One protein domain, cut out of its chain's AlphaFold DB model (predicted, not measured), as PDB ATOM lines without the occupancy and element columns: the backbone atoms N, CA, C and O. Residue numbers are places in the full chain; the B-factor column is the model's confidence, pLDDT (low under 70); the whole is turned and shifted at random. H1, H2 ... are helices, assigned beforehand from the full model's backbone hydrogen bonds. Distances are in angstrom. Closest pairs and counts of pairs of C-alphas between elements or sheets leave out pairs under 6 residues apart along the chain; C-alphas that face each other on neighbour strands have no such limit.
ATOM      1  N   ALA A 176     128.481 116.720  82.751       92.00
ATOM      2  CA  ALA A 176     127.562 115.934  83.555       92.00
ATOM      3  C   ALA A 176     127.639 116.321  85.031       92.00
ATOM      4  O   ALA A 176     128.719 116.565  85.573       92.00
ATOM      5  N   LYS A 177     126.487 116.312  85.704       94.06
ATOM      6  CA  LYS A 177     126.447 116.308  87.168       94.06
ATOM      7  C   LYS A 177     126.697 114.889  87.668       94.06
ATOM      8  O   LYS A 177     126.326 113.917  87.015       94.06
ATOM      9  N   GLU A 178     127.245 114.766  88.871       94.81
ATOM     10  CA  GLU A 178     127.527 113.464  89.491       94.81
ATOM     11  C   GLU A 178     126.277 112.570  89.586       94.81
ATOM     12  O   GLU A 178     126.334 111.382  89.276       94.81
ATOM     13  N   GLN A 179     125.122 113.157  89.917       95.12
ATOM     14  CA  GLN A 179     123.841 112.443  89.958       95.12
ATOM     15  C   GLN A 179     123.432 111.853  88.596       95.12
ATOM     16  O   GLN A 179     122.895 110.749  88.548       95.12
ATOM     17  N   ASP A 180     123.713 112.562  87.496       95.00
ATOM     18  CA  ASP A 180     123.351 112.134  86.142       95.00
ATOM     19  C   ASP A 180     124.267 110.988  85.693       95.00
ATOM     20  O   ASP A 180     123.794 110.011  85.114       95.00
ATOM     21  N   ILE A 181     125.564 111.059  86.031       95.31
ATOM     22  CA  ILE A 181     126.524 109.964  85.812       95.31
ATOM     23  C   ILE A 181     126.093 108.720  86.591       95.31
ATOM     24  O   ILE A 181     126.050 107.626  86.029       95.31
ATOM     25  N   LYS A 182     125.734 108.883  87.870       96.06
ATOM     26  CA  LYS A 182     125.291 107.774  88.717       96.06
ATOM     27  C   LYS A 182     124.048 107.095  88.141       96.06
ATOM     28  O   LYS A 182     124.069 105.885  87.930       96.06
ATOM     29  N   LEU A 183     123.007 107.865  87.817       96.00
ATOM     30  CA  LEU A 183     121.785 107.317  87.226       96.00
ATOM     31  C   LEU A 183     122.068 106.645  85.876       96.00
ATOM     32  O   LEU A 183     121.572 105.556  85.602       96.00
ATOM     33  N   LYS A 184     122.911 107.249  85.036       96.06
ATOM     34  CA  LYS A 184     123.329 106.651  83.765       96.06
ATOM     35  C   LYS A 184     124.050 105.311  83.960       96.06
ATOM     36  O   LYS A 184     123.786 104.373  83.207       96.06
ATOM     37  N   SER A 185     124.921 105.211  84.963       96.12
ATOM     38  CA  SER A 185     125.608 103.970  85.331       96.12
ATOM     39  C   SER A 185     124.621 102.894  85.793       96.12
ATOM     40  O   SER A 185     124.747 101.736  85.399       96.12
ATOM     41  N   GLU A 186     123.613 103.260  86.587       96.25
ATOM     42  CA  GLU A 186     122.541 102.346  87.005       96.25
ATOM     43  C   GLU A 186     121.745 101.835  85.792       96.25
ATOM     44  O   GLU A 186     121.555 100.628  85.639       96.25
ATOM     45  N   LEU A 187     121.363 102.725  84.869       95.44
ATOM     46  CA  LEU A 187     120.656 102.348  83.639       95.44
ATOM     47  C   LEU A 187     121.484 101.418  82.741       95.44
ATOM     48  O   LEU A 187     120.914 100.521  82.119       95.44
ATOM     49  N   PHE A 188     122.810 101.584  82.694       95.56
ATOM     50  CA  PHE A 188     123.697 100.669  81.972       95.56
ATOM     51  C   PHE A 188     123.612  99.239  82.529       95.56
ATOM     52  O   PHE A 188     123.461  98.287  81.762       95.56
ATOM     53  N   HIS A 189     123.669  99.082  83.855       94.12
ATOM     54  CA  HIS A 189     123.556  97.773  84.508       94.12
ATOM     55  C   HIS A 189     122.161  97.154  84.349       94.12
ATOM     56  O   HIS A 189     122.048  95.945  84.147       94.12
ATOM     57  N   ASP A 190     121.120  97.987  84.339       93.25
ATOM     58  CA  ASP A 190     119.729  97.584  84.107       93.25
ATOM     59  C   ASP A 190     119.409  97.280  82.627       93.25
ATOM     60  O   ASP A 190     118.261  96.977  82.303       93.25
ATOM     61  N   SER A 191     120.381  97.372  81.706       92.69
ATOM     62  CA  SER A 191     120.161  97.229  80.254       92.69
ATOM     63  C   SER A 191     119.114  98.198  79.681       92.69
ATOM     64  O   SER A 191     118.376  97.864  78.748       92.69
ATOM     65  N   GLN A 192     119.048  99.412  80.227       92.44
ATOM     66  CA  GLN A 192     118.115 100.450  79.805       92.44
ATOM     67  C   GLN A 192     118.776 101.514  78.927       92.44
ATOM     68  O   GLN A 192     119.961 101.820  79.047       92.44
ATOM     69  N   GLY A 193     117.968 102.088  78.035       91.75
ATOM     70  CA  GLY A 193     118.380 103.214  77.206       91.75
ATOM     71  C   GLY A 193     118.456 104.527  77.988       91.75
ATOM     72  O   GLY A 193     117.916 104.651  79.086       91.75
ATOM     73  N   THR A 194     119.097 105.521  77.383       92.31
ATOM     74  CA  THR A 194     119.066 106.923  77.826       92.31
ATOM     75  C   THR A 194     118.415 107.793  76.754       92.31
ATOM     76  O   THR A 194     118.033 107.307  75.692       92.31
ATOM     77  N   THR A 195     118.325 109.098  77.001       87.25
ATOM     78  CA  THR A 195     117.992 110.079  75.961       87.25
ATOM     79  C   THR A 195     119.194 110.346  75.046       87.25
ATOM     80  O   THR A 195     120.292 109.815  75.264       87.25
ATOM     81  N   HIS A 196     119.001 111.220  74.054       84.62
ATOM     82  CA  HIS A 196     120.058 111.725  73.176       84.62
ATOM     83  C   HIS A 196     121.073 112.644  73.878       84.62
ATOM     84  O   HIS A 196     122.052 113.053  73.259       84.62
ATOM     85  N   TRP A 197     120.877 112.960  75.162       87.44
ATOM     86  CA  TRP A 197     121.790 113.754  75.981       87.44
ATOM     87  C   TRP A 197     122.645 112.836  76.869       87.44
ATOM     88  O   TRP A 197     122.136 112.272  77.832       87.44
ATOM     89  N   PRO A 198     123.956 112.661  76.610       91.25
ATOM     90  CA  PRO A 198     124.770 111.717  77.385       91.25
ATOM     91  C   PRO A 198     125.106 112.174  78.811       91.25
ATOM     92  O   PRO A 198     125.519 111.344  79.617       91.25
ATOM     93  N   HIS A 199     124.966 113.468  79.112       91.31
ATOM     94  CA  HIS A 199     125.373 114.087  80.381       91.31
ATOM     95  C   HIS A 199     124.220 114.697  81.193       91.31
ATOM     96  O   HIS A 199     124.457 115.201  82.287       91.31
ATOM     97  N   TYR A 200     123.002 114.728  80.647       88.12
ATOM     98  CA  TYR A 200     121.854 115.427  81.231       88.12
ATOM     99  C   TYR A 200     120.542 114.786  80.759       88.12
ATOM    100  O   TYR A 200     120.552 113.987  79.827       88.12
ATOM    101  N   ASN A 201     119.413 115.141  81.385       86.62
ATOM    102  CA  ASN A 201     118.078 114.640  81.042       86.62
ATOM    103  C   ASN A 201     118.042 113.103  80.991       86.62
ATOM    104  O   ASN A 201     117.485 112.491  80.078       86.62
ATOM    105  N   ILE A 202     118.711 112.478  81.960       89.88
ATOM    106  CA  ILE A 202     118.731 111.032  82.114       89.88
ATOM    107  C   ILE A 202     117.520 110.650  82.958       89.88
ATOM    108  O   ILE A 202     117.334 111.159  84.059       89.88
ATOM    109  N   HIS A 203     116.688 109.752  82.445       88.12
ATOM    110  CA  HIS A 203     115.530 109.247  83.168       88.12
ATOM    111  C   HIS A 203     115.261 107.793  82.793       88.12
ATOM    112  O   HIS A 203     115.578 107.341  81.691       88.12
ATOM    113  N   LYS A 204     114.673 107.052  83.733       88.19
ATOM    114  CA  LYS A 204     114.280 105.658  83.531       88.19
ATOM    115  C   LYS A 204     113.048 105.610  82.628       88.19
ATOM    116  O   LYS A 204     112.041 106.250  82.925       88.19
ATOM    117  N   ALA A 205     113.116 104.844  81.545       83.19
ATOM    118  CA  ALA A 205     111.955 104.604  80.699       83.19
ATOM    119  C   ALA A 205     111.093 103.479  81.292       83.19
ATOM    120  O   ALA A 205     111.602 102.463  81.768       83.19
ATOM    121  N   GLY A 206     109.771 103.646  81.248       86.38
ATOM    122  CA  GLY A 206     108.846 102.555  81.544       86.38
ATOM    123  C   GLY A 206     108.912 101.454  80.476       86.38
ATOM    124  O   GLY A 206     109.413 101.681  79.370       86.38
ATOM    125  N   PRO A 207     108.388 100.250  80.761       90.38
ATOM    126  CA  PRO A 207     108.345  99.201  79.760       90.38
ATOM    127  C   PRO A 207     107.444  99.611  78.579       90.38
ATOM    128  O   PRO A 207     106.413 100.261  78.778       90.38
ATOM    129  N   PRO A 208     107.782  99.208  77.343       90.62
ATOM    130  CA  PRO A 208     107.011  99.570  76.167       90.62
ATOM    131  C   PRO A 208     105.604  98.980  76.234       90.62
ATOM    132  O   PRO A 208     105.406  97.793  76.526       90.62
ATOM    133  N   LEU A 209     104.625  99.807  75.882       92.94
ATOM    134  CA  LEU A 209     103.236  99.397  75.741       92.94
ATOM    135  C   LEU A 209     102.905  99.134  74.265       92.94
ATOM    136  O   LEU A 209     103.423  99.783  73.359       92.94
ATOM    137  N   ARG A 210     102.017  98.174  74.015       91.75
ATOM    138  CA  ARG A 210     101.393  97.889  72.722       91.75
ATOM    139  C   ARG A 210      99.884  97.980  72.914       91.75
ATOM    140  O   ARG A 210      99.317  97.176  73.650       91.75
ATOM    141  N   ASN A 211      99.247  98.954  72.265       90.69
ATOM    142  CA  ASN A 211      97.812  99.238  72.405       90.69
ATOM    143  C   ASN A 211      97.394  99.420  73.880       90.69
ATOM    144  O   ASN A 211      96.447  98.793  74.350       90.69
ATOM    145  N   GLY A 212      98.168 100.209  74.635       93.12
ATOM    146  CA  GLY A 212      97.911 100.508  76.051       93.12
ATOM    147  C   GLY A 212      98.217  99.378  77.044       93.12
ATOM    148  O   GLY A 212      98.078  99.579  78.245       93.12
ATOM    149  N   LYS A 213      98.657  98.200  76.585       95.44
ATOM    150  CA  LYS A 213      99.028  97.062  77.447       95.44
ATOM    151  C   LYS A 213     100.523  96.798  77.390       95.44
ATOM    152  O   LYS A 213     101.148  97.079  76.372       95.44
ATOM    153  N   LEU A 214     101.092  96.216  78.444       94.94
ATOM    154  CA  LEU A 214     102.497  95.806  78.448       94.94
ATOM    155  C   LEU A 214     102.802  94.951  77.209       94.94
ATOM    156  O   LEU A 214     102.094  93.984  76.921       94.94
ATOM    157  N   CYS A 215     103.833  95.325  76.451       94.81
ATOM    158  CA  CYS A 215     104.179  94.605  75.235       94.81
ATOM    159  C   CYS A 215     104.608  93.167  75.591       94.81
ATOM    160  O   CYS A 215     105.600  93.000  76.300       94.81
ATOM    161  N   PRO A 216     103.957  92.116  75.053       94.38
ATOM    162  CA  PRO A 216     104.320  90.724  75.353       94.38
ATOM    163  C   PRO A 216     105.695  90.331  74.793       94.38
ATOM    164  O   PRO A 216     106.230  89.284  75.131       94.38
ATOM    165  N   LYS A 217     106.263  91.168  73.913       93.12
ATOM    166  CA  LYS A 217     107.616  91.023  73.361       93.12
ATOM    167  C   LYS A 217     108.642  91.914  74.071       93.12
ATOM    168  O   LYS A 217     109.746  92.081  73.552       93.12
ATOM    169  N   ASN A 218     108.271  92.547  75.187       92.50
ATOM    170  CA  ASN A 218     109.215  93.320  75.981       92.50
ATOM    171  C   ASN A 218     110.318  92.406  76.529       92.50
ATOM    172  O   ASN A 218     110.062  91.254  76.874       92.50
ATOM    173  N   ARG A 219     111.532  92.937  76.624       90.62
ATOM    174  CA  ARG A 219     112.674  92.258  77.229       90.62
ATOM    175  C   ARG A 219     113.372  93.234  78.156       90.62
ATOM    176  O   ARG A 219     113.494  94.408  77.823       90.62
ATOM    177  N   THR A 220     113.809  92.733  79.300       90.69
ATOM    178  CA  THR A 220     114.569  93.498  80.297       90.69
ATOM    179  C   THR A 220     116.075  93.391  80.082       90.69
ATOM    180  O   THR A 220     116.821  94.133  80.697       90.69
ATOM    181  N   GLU A 221     116.523  92.490  79.202       91.31
ATOM    182  CA  GLU A 221     117.920  92.354  78.791       91.31
ATOM    183  C   GLU A 221     118.028  92.118  77.267       91.31
ATOM    184  O   GLU A 221     117.070  91.650  76.625       91.31
ATOM    185  N   PRO A 222     119.167  92.474  76.641       90.06
ATOM    186  CA  PRO A 222     119.396  92.228  75.220       90.06
ATOM    187  C   PRO A 222     119.491  90.725  74.895       90.06
ATOM    188  O   PRO A 222     119.678  89.887  75.766       90.06
ATOM    189  N   LEU A 223     119.319  90.380  73.608       91.62
ATOM    190  CA  LEU A 223     119.319  88.976  73.136       91.62
ATOM    191  C   LEU A 223     120.747  88.433  73.179       91.62
ATOM    192  O   LEU A 223     120.998  87.333  73.656       91.62
ATOM    193  N   GLU A 224     121.665  89.259  72.693       93.44
ATOM    194  CA  GLU A 224     123.100  89.066  72.777       93.44
ATOM    195  C   GLU A 224     123.627  90.025  73.841       93.44
ATOM    196  O   GLU A 224     123.336  91.225  73.807       93.44
ATOM    197  N   LYS A 225     124.358  89.494  74.822       90.69
ATOM    198  CA  LYS A 225     124.918  90.311  75.903       90.69
ATOM    199  C   LYS A 225     126.067  91.166  75.377       90.69
ATOM    200  O   LYS A 225     126.829  90.734  74.515       90.69
ATOM    201  N   LEU A 226     126.197  92.375  75.921       89.81
ATOM    202  CA  LEU A 226     127.312  93.258  75.590       89.81
ATOM    203  C   LEU A 226     128.642  92.613  75.995       89.81
ATOM    204  O   LEU A 226     128.785  92.109  77.110       89.81
ATOM    205  N   ILE A 227     129.639  92.708  75.118       93.81
ATOM    206  CA  ILE A 227     131.030  92.431  75.482       93.81
ATOM    207  C   ILE A 227     131.521  93.624  76.299       93.81
ATOM    208  O   ILE A 227     131.706  94.714  75.762       93.81
ATOM    209  N   ILE A 228     131.700  93.437  77.605       95.12
ATOM    210  CA  ILE A 228     132.140  94.510  78.496       95.12
ATOM    211  C   ILE A 228     133.641  94.732  78.328       95.12
ATOM    212  O   ILE A 228     134.449  93.826  78.514       95.12
ATOM    213  N   THR A 229     134.004  95.966  77.990       95.62
ATOM    214  CA  THR A 229     135.390  96.435  77.911       95.62
ATOM    215  C   THR A 229     135.541  97.696  78.746       95.62
ATOM    216  O   THR A 229     134.565  98.422  78.955       95.62
ATOM    217  N   ASP A 230     136.767  98.009  79.162       94.88
ATOM    218  CA  ASP A 230     137.067  99.264  79.856       94.88
ATOM    219  C   ASP A 230     136.557 100.484  79.087       94.88
ATOM    220  O   ASP A 230     135.969 101.387  79.680       94.88
ATOM    221  N   ARG A 231     136.699 100.477  77.756       92.75
ATOM    222  CA  ARG A 231     136.234 101.589  76.931       92.75
ATOM    223  C   ARG A 231     134.715 101.736  76.956       92.75
ATOM    224  O   ARG A 231     134.223 102.859  77.003       92.75
ATOM    225  N   ILE A 232     133.966 100.634  76.943       93.94
ATOM    226  CA  ILE A 232     132.503 100.682  77.066       93.94
ATOM    227  C   ILE A 232     132.102 101.236  78.433       93.94
ATOM    228  O   ILE A 232     131.234 102.101  78.492       93.94
ATOM    229  N   LEU A 233     132.757 100.801  79.512       95.56
ATOM    230  CA  LEU A 233     132.474 101.299  80.860       95.56
ATOM    231  C   LEU A 233     132.772 102.800  80.992       95.56
ATOM    232  O   LEU A 233     132.003 103.519  81.626       95.56
ATOM    233  N   GLN A 234     133.840 103.280  80.352       94.12
ATOM    234  CA  GLN A 234     134.180 104.704  80.283       94.12
ATOM    235  C   GLN A 234     133.125 105.520  79.533       94.12
ATOM    236  O   GLN A 234     132.581 106.479  80.074       94.12
ATOM    237  N   LEU A 235     132.775 105.100  78.313       94.06
ATOM    238  CA  LEU A 235     131.743 105.757  77.503       94.06
ATOM    239  C   LEU A 235     130.368 105.733  78.184       94.06
ATOM    240  O   LEU A 235     129.554 106.636  77.990       94.06
ATOM    241  N   ALA A 236     130.106 104.701  78.983       94.81
ATOM    242  CA  ALA A 236     128.885 104.557  79.749       94.81
ATOM    243  C   ALA A 236     128.828 105.439  81.006       94.81
ATOM    244  O   ALA A 236     127.747 105.594  81.569       94.81
ATOM    245  N   GLY A 237     129.949 106.023  81.440       94.00
ATOM    246  CA  GLY A 237     130.048 106.734  82.716       94.00
ATOM    247  C   GLY A 237     130.114 105.813  83.942       94.00
ATOM    248  O   GLY A 237     130.003 106.292  85.063       94.00
TER     249      GLY A 237
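AT A GLANCE: This is residues 176 to 237 of the 241 residues of a protein of Pyrenophora teres f. teres (UniProt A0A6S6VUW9). Little regular structure is present: a long looping link runs out from H1 to a narrow turn at residues 209 to 214 and comes back to the short helix H2. The two printed ends, at the helices' side, come near each other, and residues 227 to 232, of which 230 to 232 belong to H2, stand free. The 62 printed residues hold H1, then H2, and no named strand; the class is all helix, with 18 residues in named elements. The whole is loose, with a radius of gyration of the C-alphas of 13.3 A and spans of 36 by 26 by 16 A.

IN THESE COORDINATES: H1, residues 178 to 189, is 16.9 A long and begins at C-alpha 178 (127.527, 113.464, 89.491). H2, residues 230 to 235, ends at C-alpha 235 (131.743, 105.757, 77.503).

HOW THE PARTS SIT: H1 and H2 are apart. Residues 209 to 210 pair with residues 213 to 214, antiparallel. In H1 and H2 every O i to N i+4 pair is within hydrogen-bond range.

THE WHOLE: The C-alphas farthest apart, those of Asn 211 and Asp 230, are 40.0 A apart; those of Ala 176 and Gly 237 are 9.6 A apart. The link H1 to H2 is long, 40 residues. The printed part has no cut, and no printed residue is under 70 in pLDDT.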